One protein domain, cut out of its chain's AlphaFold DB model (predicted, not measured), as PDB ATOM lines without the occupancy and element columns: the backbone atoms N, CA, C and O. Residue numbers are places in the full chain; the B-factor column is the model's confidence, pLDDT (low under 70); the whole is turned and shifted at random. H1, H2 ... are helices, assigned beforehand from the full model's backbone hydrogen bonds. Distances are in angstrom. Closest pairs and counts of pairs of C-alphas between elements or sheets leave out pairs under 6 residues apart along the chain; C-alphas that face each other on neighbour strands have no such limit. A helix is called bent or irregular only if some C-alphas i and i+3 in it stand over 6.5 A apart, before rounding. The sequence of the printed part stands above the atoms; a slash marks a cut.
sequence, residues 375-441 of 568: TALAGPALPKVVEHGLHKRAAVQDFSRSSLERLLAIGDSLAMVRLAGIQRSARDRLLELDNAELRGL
ATOM      1  N   THR A 375     -39.753   3.143  39.130       95.81
ATOM      2  CA  THR A 375     -40.380   1.833  38.909       95.81
ATOM      3  C   THR A 375     -40.750   1.156  40.229       95.81
ATOM      4  O   THR A 375     -41.869   0.665  40.375       95.81
ATOM      5  N   ALA A 376     -39.850   1.160  41.215       94.56
ATOM      6  CA  ALA A 376     -40.100   0.562  42.527       94.56
ATOM      7  C   ALA A 376     -41.213   1.285  43.313       94.56
ATOM      8  O   ALA A 376     -42.022   0.646  43.999       94.56
ATOM      9  N   LEU A 377     -41.271   2.616  43.200       95.44
ATOM     10  CA  LEU A 377     -42.281   3.438  43.860       95.44
ATOM     11  C   LEU A 377     -43.667   3.263  43.219       95.44
ATOM     12  O   LEU A 377     -44.625   2.944  43.926       95.44
ATOM     13  N   ALA A 378     -43.762   3.479  41.904       94.75
ATOM     14  CA  ALA A 378     -45.025   3.570  41.173       94.75
ATOM     15  C   ALA A 378     -45.604   2.206  40.768       94.75
ATOM     16  O   ALA A 378     -46.819   2.083  40.597       94.75
ATOM     17  N   GLY A 379     -44.760   1.183  40.600       93.69
ATOM     18  CA  GLY A 379     -45.186  -0.153  40.189       93.69
ATOM     19  C   GLY A 379     -46.065  -0.112  38.924       93.69
ATOM     20  O   GLY A 379     -45.664   0.493  37.929       93.69
ATOM     21  N   PRO A 380     -47.281  -0.691  38.939       93.56
ATOM     22  CA  PRO A 380     -48.190  -0.678  37.785       93.56
ATOM     23  C   PRO A 380     -48.623   0.718  37.315       93.56
ATOM     24  O   PRO A 380     -49.059   0.872  36.178       93.56
ATOM     25  N   ALA A 381     -48.524   1.740  38.171       93.62
ATOM     26  CA  ALA A 381     -48.926   3.106  37.844       93.62
ATOM     27  C   ALA A 381     -47.828   3.912  37.122       93.62
ATOM     28  O   ALA A 381     -48.067   5.057  36.740       93.62
ATOM     29  N   LEU A 382     -46.644   3.325  36.908       95.62
ATOM     30  CA  LEU A 382     -45.503   3.976  36.260       95.62
ATOM     31  C   LEU A 382     -45.828   4.621  34.897       95.62
ATOM     32  O   LEU A 382     -45.385   5.748  34.684       95.62
ATOM     33  N   PRO A 383     -46.635   4.015  33.998       95.50
ATOM     34  CA  PRO A 383     -46.989   4.669  32.738       95.50
ATOM     35  C   PRO A 383     -47.671   6.031  32.931       95.50
ATOM     36  O   PRO A 383     -47.378   6.965  32.196       95.50
ATOM     37  N   LYS A 384     -48.501   6.190  33.973       93.38
ATOM     38  CA  LYS A 384     -49.161   7.472  34.282       93.38
ATOM     39  C   LYS A 384     -48.184   8.526  34.801       93.38
ATOM     40  O   LYS A 384     -48.366   9.714  34.560       93.38
ATOM     41  N   VAL A 385     -47.141   8.101  35.520       94.69
ATOM     42  CA  VAL A 385     -46.063   8.996  35.975       94.69
ATOM     43  C   VAL A 385     -45.362   9.619  34.772       94.69
ATOM     44  O   VAL A 385     -45.136  10.829  34.761       94.69
ATOM     45  N   VAL A 386     -45.075   8.799  33.756       95.00
ATOM     46  CA  VAL A 386     -44.447   9.228  32.503       95.00
ATOM     47  C   VAL A 386     -45.386  10.100  31.676       95.00
ATOM     48  O   VAL A 386     -44.999  11.202  31.295       95.00
ATOM     49  N   GLU A 387     -46.632   9.659  31.474       93.69
ATOM     50  CA  GLU A 387     -47.663  10.380  30.711       93.69
ATOM     51  C   GLU A 387     -47.855  11.819  31.212       93.69
ATOM     52  O   GLU A 387     -47.967  12.757  30.423       93.69
ATOM     53  N   HIS A 388     -47.854  12.011  32.532       92.25
ATOM     54  CA  HIS A 388     -48.011  13.328  33.148       92.25
ATOM     55  C   HIS A 388     -46.680  14.042  33.429       92.25
ATOM     56  O   HIS A 388     -46.681  15.143  33.981       92.25
ATOM     57  N   GLY A 389     -45.544  13.443  33.062       91.75
ATOM     58  CA  GLY A 389     -44.212  14.020  33.236       91.75
ATOM     59  C   GLY A 389     -43.848  14.315  34.693       91.75
ATOM     60  O   GLY A 389     -43.101  15.262  34.954       91.75
ATOM     61  N   LEU A 390     -44.377  13.547  35.650       93.00
ATOM     62  CA  LEU A 390     -44.165  13.801  37.081       93.00
ATOM     63  C   LEU A 390     -42.688  13.643  37.468       93.00
ATOM     64  O   LEU A 390     -42.174  14.417  38.276       93.00
ATOM     65  N   HIS A 391     -41.982  12.713  36.822       93.62
ATOM     66  CA  HIS A 391     -40.546  12.478  37.006       93.62
ATOM     67  C   HIS A 391     -39.666  13.665  36.599       93.62
ATOM     68  O   HIS A 391     -38.524  13.751  37.041       93.62
ATOM     69  N   LYS A 392     -40.182  14.592  35.780       92.25
ATOM     70  CA  LYS A 392     -39.479  15.820  35.366       92.25
ATOM     71  C   LYS A 392     -39.649  16.964  36.366       92.25
ATOM     72  O   LYS A 392     -38.963  17.975  36.252       92.25
ATOM     73  N   ARG A 393     -40.609  16.849  37.286       89.81
ATOM     74  CA  ARG A 393     -41.044  17.938  38.173       89.81
ATOM     75  C   ARG A 393     -40.594  17.761  39.610       89.81
ATOM     76  O   ARG A 393     -40.335  18.755  40.276       89.81
ATOM     77  N   ALA A 394     -40.512  16.523  40.073       89.19
ATOM     78  CA  ALA A 394     -40.126  16.212  41.437       89.19
ATOM     79  C   ALA A 394     -39.287  14.940  41.471       89.19
ATOM     80  O   ALA A 394     -39.327  14.117  40.551       89.19
ATOM     81  N   ALA A 395     -38.507  14.794  42.534       89.69
ATOM     82  CA  ALA A 395     -37.658  13.638  42.704       89.69
ATOM     83  C   ALA A 395     -38.438  12.503  43.379       89.69
ATOM     84  O   ALA A 395     -39.423  12.719  44.085       89.69
ATOM     85  N   VAL A 396     -37.998  11.263  43.175       92.25
ATOM     86  CA  VAL A 396     -38.705  10.080  43.691       92.25
ATOM     87  C   VAL A 396     -38.840  10.103  45.222       92.25
ATOM     88  O   VAL A 396     -39.871   9.702  45.756       92.25
ATOM     89  N   GLN A 397     -37.840  10.640  45.933       90.56
ATOM     90  CA  GLN A 397     -37.828  10.773  47.394       90.56
ATOM     91  C   GLN A 397     -38.889  11.737  47.944       90.56
ATOM     92  O   GLN A 397     -39.216  11.696  49.137       90.56
ATOM     93  N   ASP A 398     -39.448  12.589  47.084       90.12
ATOM     94  CA  ASP A 398     -40.508  13.514  47.464       90.12
ATOM     95  C   ASP A 398     -41.859  12.797  47.592       90.12
ATOM     96  O   ASP A 398     -42.808  13.361  48.136       90.12
ATOM     97  N   PHE A 399     -41.959  11.543  47.151       91.88
ATOM     98  CA  PHE A 399     -43.197  10.777  47.167       91.88
ATOM     99  C   PHE A 399     -43.099   9.537  48.055       91.88
ATOM    100  O   PHE A 399     -42.118   8.801  48.079       91.88
ATOM    101  N   SER A 400     -44.195   9.272  48.758       91.31
ATOM    102  CA  SER A 400     -44.542   7.944  49.262       91.31
ATOM    103  C   SER A 400     -45.503   7.251  48.292       91.31
ATOM    104  O   SER A 400     -46.192   7.921  47.513       91.31
ATOM    105  N   ARG A 401     -45.607   5.916  48.362       91.06
ATOM    106  CA  ARG A 401     -46.539   5.154  47.512       91.06
ATOM    107  C   ARG A 401     -47.983   5.654  47.659       91.06
ATOM    108  O   ARG A 401     -48.628   5.924  46.654       91.06
ATOM    109  N   SER A 402     -48.440   5.887  48.892       91.25
ATOM    110  CA  SER A 402     -49.784   6.415  49.162       91.25
ATOM    111  C   SER A 402     -49.988   7.827  48.608       91.25
ATOM    112  O   SER A 402     -51.017   8.098  47.993       91.25
ATOM    113  N   SER A 403     -49.007   8.725  48.767       92.50
ATOM    114  CA  SER A 403     -49.104  10.087  48.215       92.50
ATOM    115  C   SER A 403     -49.159  10.088  46.686       92.50
ATOM    116  O   SER A 403     -49.909  10.865  46.101       92.50
ATOM    117  N   LEU A 404     -48.413   9.189  46.031       94.12
ATOM    118  CA  LEU A 404     -48.412   9.069  44.577       94.12
ATOM    119  C   LEU A 404     -49.742   8.503  44.073       94.12
ATOM    120  O   LEU A 404     -50.329   9.057  43.150       94.12
ATOM    121  N   GLU A 405     -50.258   7.445  44.700       92.88
ATOM    122  CA  GLU A 405     -51.570   6.879  44.366       92.88
ATOM    123  C   GLU A 405     -52.688   7.913  44.534       92.88
ATOM    124  O   GLU A 405     -53.540   8.056  43.655       92.88
ATOM    125  N   ARG A 406     -52.657   8.688  45.626       92.75
ATOM    126  CA  ARG A 406     -53.636   9.749  45.875       92.75
ATOM    127  C   ARG A 406     -53.548  10.864  44.837       92.75
ATOM    128  O   ARG A 406     -54.587  11.294  44.344       92.75
ATOM    129  N   LEU A 407     -52.337  11.285  44.474       94.25
ATOM    130  CA  LEU A 407     -52.105  12.268  43.417       94.25
ATOM    131  C   LEU A 407     -52.665  11.777  42.075       94.25
ATOM    132  O   LEU A 407     -53.429  12.490  41.428       94.25
ATOM    133  N   LEU A 408     -52.349  10.540  41.685       93.00
ATOM    134  CA  LEU A 408     -52.816   9.945  40.429       93.00
ATOM    135  C   LEU A 408     -54.338   9.726  40.404       93.00
ATOM    136  O   LEU A 408     -54.955   9.786  39.340       93.00
ATOM    137  N   ALA A 409     -54.969   9.517  41.564       92.69
ATOM    138  CA  ALA A 409     -56.420   9.382  41.687       92.69
ATOM    139  C   ALA A 409     -57.194  10.691  41.431       92.69
ATOM    140  O   ALA A 409     -58.414  10.649  41.254       92.69
ATOM    141  N   ILE A 410     -56.522  11.851  41.391       93.06
ATOM    142  CA  ILE A 410     -57.157  13.141  41.060       93.06
ATOM    143  C   ILE A 410     -57.663  13.138  39.610       93.06
ATOM    144  O   ILE A 410     -58.714  13.728  39.323       93.06
ATOM    145  N   GLY A 411     -56.942  12.463  38.706       88.44
ATOM    146  CA  GLY A 411     -57.331  12.286  37.304       88.44
ATOM    147  C   GLY A 411     -57.364  13.579  36.479       88.44
ATOM    148  O   GLY A 411     -58.033  13.623  35.453       88.44
ATOM    149  N   ASP A 412     -56.691  14.641  36.933       91.75
ATOM    150  CA  ASP A 412     -56.588  15.923  36.229       91.75
ATOM    151  C   ASP A 412     -55.118  16.308  36.044       91.75
ATOM    152  O   ASP A 412     -54.409  16.530  37.026       91.75
ATOM    153  N   SER A 413     -54.654  16.372  34.794       90.88
ATOM    154  CA  SER A 413     -53.230  16.541  34.477       90.88
ATOM    155  C   SER A 413     -52.643  17.834  35.041       90.88
ATOM    156  O   SER A 413     -51.541  17.820  35.584       90.88
ATOM    157  N   LEU A 414     -53.376  18.951  34.965       91.12
ATOM    158  CA  LEU A 414     -52.898  20.236  35.480       91.12
ATOM    159  C   LEU A 414     -52.772  20.206  37.007       91.12
ATOM    160  O   LEU A 414     -51.757  20.643  37.550       91.12
ATOM    161  N   ALA A 415     -53.785  19.671  37.691       92.88
ATOM    162  CA  ALA A 415     -53.781  19.536  39.139       92.88
ATOM    163  C   ALA A 415     -52.643  18.627  39.614       92.88
ATOM    164  O   ALA A 415     -51.926  18.986  40.546       92.88
ATOM    165  N   MET A 416     -52.440  17.487  38.944       93.69
ATOM    166  CA  MET A 416     -51.363  16.553  39.270       93.69
ATOM    167  C   MET A 416     -49.984  17.195  39.121       93.69
ATOM    168  O   MET A 416     -49.173  17.093  40.036       93.69
ATOM    169  N   VAL A 417     -49.729  17.905  38.018       92.38
ATOM    170  CA  VAL A 417     -48.438  18.572  37.782       92.38
ATOM    171  C   VAL A 417     -48.168  19.662  38.825       92.38
ATOM    172  O   VAL A 417     -47.069  19.710  39.374       92.38
ATOM    173  N   ARG A 418     -49.161  20.501  39.151       92.88
ATOM    174  CA  ARG A 418     -49.001  21.566  40.160       92.88
ATOM    175  C   ARG A 418     -48.776  21.008  41.564       92.88
ATOM    176  O   ARG A 418     -47.902  21.478  42.280       92.88
ATOM    177  N   LEU A 419     -49.532  19.982  41.959       93.12
ATOM    178  CA  LEU A 419     -49.370  19.341  43.270       93.12
ATOM    179  C   LEU A 419     -48.077  18.512  43.362       93.12
ATOM    180  O   LEU A 419     -47.512  18.362  44.447       93.12
ATOM    181  N   ALA A 420     -47.577  17.987  42.245       93.12
ATOM    182  CA  ALA A 420     -46.263  17.356  42.198       93.12
ATOM    183  C   ALA A 420     -45.126  18.370  42.394       93.12
ATOM    184  O   ALA A 420     -44.143  18.030  43.043       93.12
ATOM    185  N   GLY A 421     -45.271  19.597  41.878       91.56
ATOM    186  CA  GLY A 421     -44.241  20.642  41.940       91.56
ATOM    187  C   GLY A 421     -44.031  21.286  43.316       91.56
ATOM    188  O   GLY A 421     -42.968  21.844  43.568       91.56
ATOM    189  N   ILE A 422     -45.005  21.193  44.225       93.38
ATOM    190  CA  ILE A 422     -44.890  21.767  45.577       93.38
ATOM    191  C   ILE A 422     -44.114  20.857  46.544       93.38
ATOM    192  O   ILE A 422     -43.989  19.645  46.340       93.38
ATOM    193  N   GLN A 423     -43.640  21.436  47.653       91.94
ATOM    194  CA  GLN A 423     -42.936  20.702  48.715       91.94
ATOM    195  C   GLN A 423     -43.734  19.500  49.251       91.94
ATOM    196  O   GLN A 423     -44.945  19.585  49.462       91.94
ATOM    197  N   ARG A 424     -43.034  18.400  49.570       90.81
ATOM    198  CA  ARG A 424     -43.634  17.147  50.066       90.81
ATOM    199  C   ARG A 424     -44.595  17.350  51.237       90.81
ATOM    200  O   ARG A 424     -45.732  16.904  51.166       90.81
ATOM    201  N   SER A 425     -44.176  18.071  52.279       90.25
ATOM    202  CA  SER A 425     -45.029  18.336  53.446       90.25
ATOM    203  C   SER A 425     -46.283  19.134  53.086       90.25
ATOM    204  O   SER A 425     -47.339  18.926  53.679       90.25
ATOM    205  N   ALA A 426     -46.174  20.043  52.111       92.00
ATOM    206  CA  ALA A 426     -47.305  20.834  51.658       92.00
ATOM    207  C   ALA A 426     -48.288  19.985  50.843       92.00
ATOM    208  O   ALA A 426     -49.495  20.061  51.081       92.00
ATOM    209  N   ARG A 427     -47.765  19.158  49.928       93.81
ATOM    210  CA  ARG A 427     -48.532  18.192  49.137       93.81
ATOM    211  C   ARG A 427     -49.268  17.210  50.031       93.81
ATOM    212  O   ARG A 427     -50.476  17.089  49.883       93.81
ATOM    213  N   ASP A 428     -48.572  16.547  50.950       91.69
ATOM    214  CA  ASP A 428     -49.162  15.503  51.794       91.69
ATOM    215  C   ASP A 428     -50.355  16.052  52.590       91.69
ATOM    216  O   ASP A 428     -51.413  15.430  52.611       91.69
ATOM    217  N   ARG A 429     -50.238  17.276  53.122       91.50
ATOM    218  CA  ARG A 429     -51.344  17.953  53.813       91.50
ATOM    219  C   ARG A 429     -52.517  18.288  52.893       91.50
ATOM    220  O   ARG A 429     -53.666  18.158  53.303       91.50
ATOM    221  N   LEU A 430     -52.258  18.743  51.667       92.94
ATOM    222  CA  LEU A 430     -53.331  19.034  50.712       92.94
ATOM    223  C   LEU A 430     -54.018  17.749  50.237       92.94
ATOM    224  O   LEU A 430     -55.235  17.740  50.094       92.94
ATOM    225  N   LEU A 431     -53.276  16.655  50.042       93.31
ATOM    226  CA  LEU A 431     -53.809  15.369  49.581       93.31
ATOM    227  C   LEU A 431     -54.805  14.710  50.560       93.31
ATOM    228  O   LEU A 431     -55.508  13.778  50.157       93.31
ATOM    229  N   GLU A 432     -54.898  15.200  51.803       91.12
ATOM    230  CA  GLU A 432     -55.933  14.829  52.782       91.12
ATOM    231  C   GLU A 432     -57.335  15.331  52.396       91.12
ATOM    232  O   GLU A 432     -58.335  14.766  52.842       91.12
ATOM    233  N   LEU A 433     -57.424  16.371  51.561       90.94
ATOM    234  CA  LEU A 433     -58.686  16.900  51.042       90.94
ATOM    235  C   LEU A 433     -59.314  15.936  50.017       90.94
ATOM    236  O   LEU A 433     -58.662  15.022  49.490       90.94
ATOM    237  N   ASP A 434     -60.601  16.114  49.709       91.44
ATOM    238  CA  ASP A 434     -61.248  15.314  48.673       91.44
ATOM    239  C   ASP A 434     -60.769  15.696  47.261       91.44
ATOM    240  O   ASP A 434     -60.291  16.801  46.997       91.44
ATOM    241  N   ASN A 435     -60.896  14.758  46.320       91.69
ATOM    242  CA  ASN A 435     -60.360  14.933  44.971       91.69
ATOM    243  C   ASN A 435     -61.051  16.064  44.188       91.69
ATOM    244  O   ASN A 435     -60.434  16.627  43.282       91.69
ATOM    245  N   ALA A 436     -62.317  16.382  44.480       90.38
ATOM    246  CA  ALA A 436     -63.043  17.436  43.775       90.38
ATOM    247  C   ALA A 436     -62.604  18.821  44.269       90.38
ATOM    248  O   ALA A 436     -62.293  19.683  43.441       90.38
ATOM    249  N   GLU A 437     -62.490  19.001  45.588       89.75
ATOM    250  CA  GLU A 437     -61.921  20.201  46.206       89.75
ATOM    251  C   GLU A 437     -60.477  20.427  45.744       89.75
ATOM    252  O   GLU A 437     -60.146  21.515  45.265       89.75
ATOM    253  N   LEU A 438     -59.637  19.388  45.776       91.94
ATOM    254  CA  LEU A 438     -58.252  19.456  45.299       91.94
ATOM    255  C   LEU A 438     -58.144  19.875  43.841       91.94
ATOM    256  O   LEU A 438     -57.308  20.711  43.501       91.94
ATOM    257  N   ARG A 439     -58.991  19.320  42.970       93.50
ATOM    258  CA  ARG A 439     -59.004  19.682  41.551       93.50
ATOM    259  C   ARG A 439     -59.390  21.146  41.358       93.50
ATOM    260  O   ARG A 439     -58.770  21.833  40.547       93.50
ATOM    261  N   GLY A 440     -60.392  21.628  42.097       91.81
ATOM    262  CA  GLY A 440     -60.804  23.032  42.069       91.81
ATOM    263  C   GLY A 440     -59.675  23.967  42.504       91.81
ATOM    264  O   GLY A 440     -59.320  24.895  41.775       91.81
ATOM    265  N   LEU A 441     -59.053  23.668  43.648       92.75
ATOM    266  CA  LEU A 441     -57.950  24.451  44.205       92.75
ATOM    267  C   LEU A 441     -56.729  24.445  43.288       92.75
ATOM    268  O   LEU A 441     -56.215  25.504  42.948       92.75
TER     269      LEU A 441
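What this domain is: This is residues 375 to 441 of the 568 residues of an uncharacterized protein of Hyphomicrobiales bacterium (UniProt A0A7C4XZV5). Five short helices make a compact body with the helical hairpin of H2 and H3 in its middle. H1 lies beside H2 at one end of the longest axis, H4 sits near the open end of the hairpin, and H5 lies near H3 at the other end of that axis. The printed part has 67 residues, with five named helices in the order H1, H2, H3, H4, H5 and no named strand, and its class is all helix. The whole is compact, with a radius of gyration of the C-alphas of 10.7 A, and its rounded outline spans 29 by 21 by 18 A.

How they stand to each other: H1, residues 375 to 387, touches H2, residues 401 to 408, at a shallow tilt of 12 degrees, the same way. Their closest C-alphas are those of Leu 377 and Arg 401, 5.9 A apart. H2 also touches H3, residues 413 to 421, at a steep tilt of 39 degrees, opposite ways; the two form a helical hairpin. Their closest C-alphas, of Leu 407 and Met 416, are 6.0 A apart. H4, residues 424 to 430, is close to H2 but not clearly touching it, with the closest C-alphas, of Ser 403 and Asp 428, 6.5 A apart. H4 is likewise close to H3 but not clearly touching it, with C-alphas 419 and 427 closest at 6.0 A. H5, residues 435 to 441, is close to H3 but not clearly touching it and about perpendicular to it at 76 degrees, with the C-alphas of Ala 415 and Arg 439 closest at 5.8 A. H1 and H3 are apart, and so are H1 and H5. In H2, H3, H4 and H5 every O i to N i+4 pair is within hydrogen-bond range; in H1 4 of 9 are, beside 5 of 10 O i to N i+3 pairs.

Where its parts are: H1 begins at C-alpha 375, (-40.380, 1.833, 38.909), and is 13.9 A long from first to last C-alpha. It is irregular, with C-alphas 377 and 380 9.4 A apart. H2 is 10.6 A long and begins at C-alpha 401, (-46.539, 5.154, 47.512). H3 is 12.4 A long, H4 9.9 A and H5 9.8 A. H5 ends at C-alpha 441, (-57.950, 24.451, 44.205).

The domain as a whole: The two C-alphas farthest apart are those of Ala 376 and Gly 440, 30.6 A. The printed part has no cut. Residues 388 to 400 form the long link from H1 to H2; the other three links are tight. The mean pLDDT of the printed part is 92.4, and no printed residue is under 70.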